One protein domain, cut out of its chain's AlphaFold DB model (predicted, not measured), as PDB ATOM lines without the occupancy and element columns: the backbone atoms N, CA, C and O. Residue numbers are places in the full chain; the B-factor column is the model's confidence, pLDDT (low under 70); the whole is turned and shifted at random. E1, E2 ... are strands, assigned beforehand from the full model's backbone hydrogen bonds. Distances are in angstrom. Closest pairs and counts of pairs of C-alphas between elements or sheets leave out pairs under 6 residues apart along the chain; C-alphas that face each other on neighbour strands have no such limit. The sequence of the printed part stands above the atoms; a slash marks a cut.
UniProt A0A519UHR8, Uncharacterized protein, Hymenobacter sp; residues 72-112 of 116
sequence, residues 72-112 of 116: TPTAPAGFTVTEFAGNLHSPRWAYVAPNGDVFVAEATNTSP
ATOM      1  N   THR A  72     -14.388  28.253   9.725       89.00
ATOM      2  CA  THR A  72     -14.196  28.164   8.275       89.00
ATOM      3  C   THR A  72     -14.265  26.702   7.832       89.00
ATOM      4  O   THR A  72     -13.998  25.802   8.635       89.00
ATOM      5  N   PRO A  73     -14.555  26.427   6.551       88.56
ATOM      6  CA  PRO A  73     -14.451  25.085   5.992       88.56
ATOM      7  C   PRO A  73     -13.068  24.463   6.219       88.56
ATOM      8  O   PRO A  73     -12.043  25.146   6.162       88.56
ATOM      9  N   THR A  74     -13.034  23.148   6.442       91.56
ATOM     10  CA  THR A  74     -11.778  22.406   6.585       91.56
ATOM     11  C   THR A  74     -11.088  22.270   5.232       91.56
ATOM     12  O   THR A  74     -11.619  21.654   4.307       91.56
ATOM     13  N   ALA A  75      -9.889  22.835   5.127       94.12
ATOM     14  CA  ALA A  75      -9.049  22.703   3.946       94.12
ATOM     15  C   ALA A  75      -8.354  21.325   3.903       94.12
ATOM     16  O   ALA A  75      -8.063  20.751   4.957       94.12
ATOM     17  N   PRO A  76      -8.018  20.802   2.713       96.12
ATOM     18  CA  PRO A  76      -7.098  19.675   2.582       96.12
ATOM     19  C   PRO A  76      -5.701  19.993   3.141       96.12
ATOM     20  O   PRO A  76      -5.315  21.156   3.277       96.12
ATOM     21  N   ALA A  77      -4.906  18.954   3.414       96.19
ATOM     22  CA  ALA A  77      -3.534  19.122   3.891       96.19
ATOM     23  C   ALA A  77      -2.697  19.989   2.928       96.19
ATOM     24  O   ALA A  77      -2.725  19.785   1.715       96.19
ATOM     25  N   GLY A  78      -1.949  20.949   3.482       96.69
ATOM     26  CA  GLY A  78      -1.147  21.908   2.712       96.69
ATOM     27  C   GLY A  78      -1.897  23.168   2.260       96.69
ATOM     28  O   GLY A  78      -1.273  24.045   1.671       96.69
ATOM     29  N   PHE A  79      -3.193  23.293   2.561       96.44
ATOM     30  CA  PHE A  79      -3.996  24.481   2.262       96.44
ATOM     31  C   PHE A  79      -4.484  25.170   3.539       96.44
ATOM     32  O   PHE A  79      -4.602  24.564   4.602       96.44
ATOM     33  N   THR A  80      -4.783  26.461   3.433       93.44
ATOM     34  CA  THR A  80      -5.395  27.263   4.499       93.44
ATOM     35  C   THR A  80      -6.558  28.040   3.904       93.44
ATOM     36  O   THR A  80      -6.435  28.590   2.809       93.44
ATOM     37  N   VAL A  81      -7.689  28.054   4.604       92.69
ATOM     38  CA  VAL A  81      -8.859  28.851   4.228       92.69
ATOM     39  C   VAL A  81      -8.840  30.130   5.052       92.69
ATOM     40  O   VAL A  81      -8.773  30.074   6.277       92.69
ATOM     41  N   THR A  82      -8.926  31.265   4.367       90.44
ATOM     42  CA  THR A  82      -9.038  32.593   4.972       90.44
ATOM     43  C   THR A  82     -10.231  33.296   4.343       90.44
ATOM     44  O   THR A  82     -10.417  33.227   3.127       90.44
ATOM     45  N   GLU A  83     -11.044  33.968   5.155       88.38
ATOM     46  CA  GLU A  83     -12.115  34.815   4.637       88.38
ATOM     47  C   GLU A  83     -11.515  36.017   3.894       88.38
ATOM     48  O   GLU A  83     -10.698  36.755   4.442       88.38
ATOM     49  N   PHE A  84     -11.901  36.191   2.629       89.69
ATOM     50  CA  PHE A  84     -11.441  37.305   1.795       89.69
ATOM     51  C   PHE A  84     -12.411  38.493   1.837       89.69
ATOM     52  O   PHE A  84     -11.991  39.640   1.954       89.69
ATOM     53  N   ALA A  85     -13.712  38.211   1.742       90.06
ATOM     54  CA  ALA A  85     -14.798  39.180   1.828       90.06
ATOM     55  C   ALA A  85     -16.086  38.471   2.281       90.06
ATOM     56  O   ALA A  85     -16.307  37.315   1.915       90.06
ATOM     57  N   GLY A  86     -16.934  39.185   3.022       87.12
ATOM     58  CA  GLY A  86     -18.232  38.711   3.514       87.12
ATOM     59  C   GLY A  86     -19.380  39.649   3.128       87.12
ATOM     60  O   GLY A  86     -19.176  40.628   2.410       87.12
ATOM     61  N   ASN A  87     -20.590  39.368   3.624       86.44
ATOM     62  CA  ASN A  87     -21.809  40.167   3.392       86.44
ATOM     63  C   ASN A  87     -22.208  40.345   1.910       86.44
ATOM     64  O   ASN A  87     -22.753  41.381   1.527       86.44
ATOM     65  N   LEU A  88     -21.942  39.337   1.076       87.81
ATOM     66  CA  LEU A  88     -22.326  39.318  -0.338       87.81
ATOM     67  C   LEU A  88     -23.685  38.635  -0.541       87.81
ATOM     68  O   LEU A  88     -23.984  37.611   0.073       87.81
ATOM     69  N   HIS A  89     -24.485  39.145  -1.471       86.75
ATOM     70  CA  HIS A  89     -25.809  38.638  -1.812       86.75
ATOM     71  C   HIS A  89     -25.730  37.675  -2.996       86.75
ATOM     72  O   HIS A  89     -25.607  38.066  -4.155       86.75
ATOM     73  N   SER A  90     -25.839  36.378  -2.700       86.62
ATOM     74  CA  SER A  90     -25.809  35.311  -3.706       86.62
ATOM     75  C   SER A  90     -24.637  35.450  -4.710       86.62
ATOM     76  O   SER A  90     -24.880  35.489  -5.927       86.62
ATOM     77  N   PRO A  91     -23.374  35.522  -4.236       91.31
ATOM     78  CA  PRO A  91     -22.212  35.661  -5.109       91.31
ATOM     79  C   PRO A  91     -22.063  34.443  -6.033       91.31
ATOM     80  O   PRO A  91     -22.329  33.302  -5.644       91.31
ATOM     81  N   ARG A  92     -21.660  34.678  -7.286       92.06
ATOM     82  CA  ARG A  92     -21.518  33.637  -8.319       92.06
ATOM     83  C   ARG A  92     -20.092  33.575  -8.836       92.06
ATOM     84  O   ARG A  92     -19.315  32.728  -8.413       92.06
ATOM     85  N   TRP A  93     -19.768  34.437  -9.790       95.44
ATOM     86  CA  TRP A  93     -18.471  34.439 -10.453       95.44
ATOM     87  C   TRP A  93     -17.561  35.471  -9.809       95.44
ATOM     88  O   TRP A  93     -18.007  36.570  -9.487       95.44
ATOM     89  N   ALA A  94     -16.292  35.104  -9.660       96.12
ATOM     90  CA  ALA A  94     -15.225  36.008  -9.268       96.12
ATOM     91  C   ALA A  94     -14.200  36.114 -10.405       96.12
ATOM     92  O   ALA A  94     -13.919  35.122 -11.082       96.12
ATOM     93  N   TYR A  95     -13.646  37.305 -10.613       97.44
ATOM     94  CA  TYR A  95     -12.593  37.562 -11.590       97.44
ATOM     95  C   TYR A  95     -11.492  38.411 -10.964       97.44
ATOM     96  O   TYR A  95     -11.772  39.458 -10.384       97.44
ATOM     97  N   VAL A  96     -10.247  37.958 -11.108       97.94
ATOM     98  CA  VAL A  96      -9.061  38.697 -10.666       97.94
ATOM     99  C   VAL A  96      -8.478  39.419 -11.873       97.94
ATOM    100  O   VAL A  96      -8.049  38.781 -12.836       97.94
ATOM    101  N   ALA A  97      -8.483  40.746 -11.840       98.06
ATOM    102  CA  ALA A  97      -7.921  41.564 -12.902       98.06
ATOM    103  C   ALA A  97      -6.383  41.638 -12.814       98.06
ATOM    104  O   ALA A  97      -5.806  41.391 -11.753       98.06
ATOM    105  N   PRO A  98      -5.684  42.012 -13.906       98.38
ATOM    106  CA  PRO A  98      -4.219  42.094 -13.917       98.38
ATOM    107  C   PRO A  98      -3.613  43.080 -12.906       98.38
ATOM    108  O   PRO A  98      -2.438  42.968 -12.577       98.38
ATOM    109  N   ASN A  99      -4.395  44.050 -12.425       98.06
ATOM    110  CA  ASN A  99      -3.994  44.995 -11.381       98.06
ATOM    111  C   ASN A  99      -4.172  44.445  -9.951       98.06
ATOM    112  O   ASN A  99      -3.783  45.120  -9.004       98.06
ATOM    113  N   GLY A 100      -4.734  43.243  -9.794       97.06
ATOM    114  CA  GLY A 100      -4.994  42.607  -8.503       97.06
ATOM    115  C   GLY A 100      -6.394  42.847  -7.936       97.06
ATOM    116  O   GLY A 100      -6.718  42.259  -6.906       97.06
ATOM    117  N   ASP A 101      -7.237  43.646  -8.597       97.56
ATOM    118  CA  ASP A 101      -8.619  43.843  -8.156       97.56
ATOM    119  C   ASP A 101      -9.440  42.565  -8.335       97.56
ATOM    120  O   ASP A 101      -9.299  41.842  -9.328       97.56
ATOM    121  N   VAL A 102     -10.337  42.311  -7.382       96.88
ATOM    122  CA  VAL A 102     -11.244  41.162  -7.404       96.88
ATOM    123  C   VAL A 102     -12.669  41.651  -7.621       96.88
ATOM    124  O   VAL A 102     -13.259  42.302  -6.763       96.88
ATOM    125  N   PHE A 103     -13.238  41.302  -8.770       96.56
ATOM    126  CA  PHE A 103     -14.634  41.561  -9.099       96.56
ATOM    127  C   PHE A 103     -15.477  40.348  -8.735       96.56
ATOM    128  O   PHE A 103     -15.116  39.226  -9.090       96.56
ATOM    129  N   VAL A 104     -16.614  40.562  -8.073       96.56
ATOM    130  CA  VAL A 104     -17.575  39.502  -7.743       96.56
ATOM    131  C   VAL A 104     -18.945  39.869  -8.299       96.56
ATOM    132  O   VAL A 104     -19.415  40.988  -8.116       96.56
ATOM    133  N   ALA A 105     -19.585  38.928  -8.994       95.19
ATOM    134  CA  ALA A 105     -20.935  39.093  -9.520       95.19
ATOM    135  C   ALA A 105     -21.982  38.568  -8.525       95.19
ATOM    136  O   ALA A 105     -21.979  37.379  -8.190       95.19
ATOM    137  N   GLU A 106     -22.898  39.440  -8.107       92.38
ATOM    138  CA  GLU A 106     -24.063  39.111  -7.278       92.38
ATOM    139  C   GLU A 106     -25.277  38.787  -8.159       92.38
ATOM    140  O   GLU A 106     -25.554  39.472  -9.148       92.38
ATOM    141  N   ALA A 107     -26.001  37.717  -7.831       87.44
ATOM    142  CA  ALA A 107     -27.219  37.354  -8.547       87.44
ATOM    143  C   ALA A 107     -28.454  38.022  -7.928       87.44
ATOM    144  O   ALA A 107     -28.583  38.122  -6.713       87.44
ATOM    145  N   THR A 108     -29.431  38.372  -8.766       78.75
ATOM    146  CA  THR A 108     -30.739  38.900  -8.331       78.75
ATOM    147  C   THR A 108     -31.617  37.863  -7.630       78.75
ATOM    148  O   THR A 108     -32.536  38.224  -6.899       78.75
ATOM    149  N   ASN A 109     -31.359  36.573  -7.850       69.31
ATOM    150  CA  ASN A 109     -32.147  35.494  -7.267       69.31
ATOM    151  C   ASN A 109     -31.563  35.111  -5.908       69.31
ATOM    152  O   ASN A 109     -30.596  34.354  -5.841       69.31
ATOM    153  N   THR A 110     -32.166  35.593  -4.830       62.69
ATOM    154  CA  THR A 110     -31.775  35.217  -3.473       62.69
ATOM    155  C   THR A 110     -32.598  34.015  -3.005       62.69
ATOM    156  O   THR A 110     -33.820  33.972  -3.148       62.69
ATOM    157  N   SER A 111     -31.926  32.999  -2.459       63.12
ATOM    158  CA  SER A 111     -32.596  32.130  -1.488       63.12
ATOM    159  C   SER A 111     -32.506  32.855  -0.147       63.12
ATOM    160  O   SER A 111     -31.417  33.338   0.171       63.12
ATOM    161  N   PRO A 112     -33.609  33.018   0.599       60.56
ATOM    162  CA  PRO A 112     -33.536  33.650   1.906       60.56
ATOM    163  C   PRO A 112     -32.566  32.852   2.786       60.56
ATOM    164  O   PRO A 112     -32.616  31.620   2.806       60.56
TER     165      PRO A 112
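What this domain is: This is residues 72 to 112 of the 116 residues of an uncharacterized protein of Hymenobacter sp (UniProt A0A519UHR8). There is little regular structure here: a long winding stretch, residues 72 to 90, whose residues 74 to 79 stick out, leads into one two-stranded hairpin of E1 then E2, and a short tail follows. The 41 printed residues have no named helix, and the two antiparallel strands hold 11 of them, all strand by class. The whole is flat, 36 by 32 by 14 A, and only just loose, close to extended, with a radius of gyration of the C-alphas of 13.1 A.

How they stand to each other: E1, residues 91 to 96, and E2, residues 102 to 106, are antiparallel neighbours at 160 degrees, a hairpin with a tight link. C-alphas 91 and 106 face each other at 4.5 A. N 92 and O 105 are within hydrogen-bond range at 2.9 A, as are N 103 and O 95 at 2.9 A.

Where its parts are: E1 spans 14.6 A from C-alpha 91 at (-22.212, 35.661, -5.109). E2 spans 13.0 A and ends with C-alpha 106 at (-24.063, 39.111, -7.278).

The domain as a whole: The C-alphas farthest apart, of Gly 78 and Thr 108, are 35.9 A apart. The printed part has no cut. Residues 109 to 112 have pLDDT under 70.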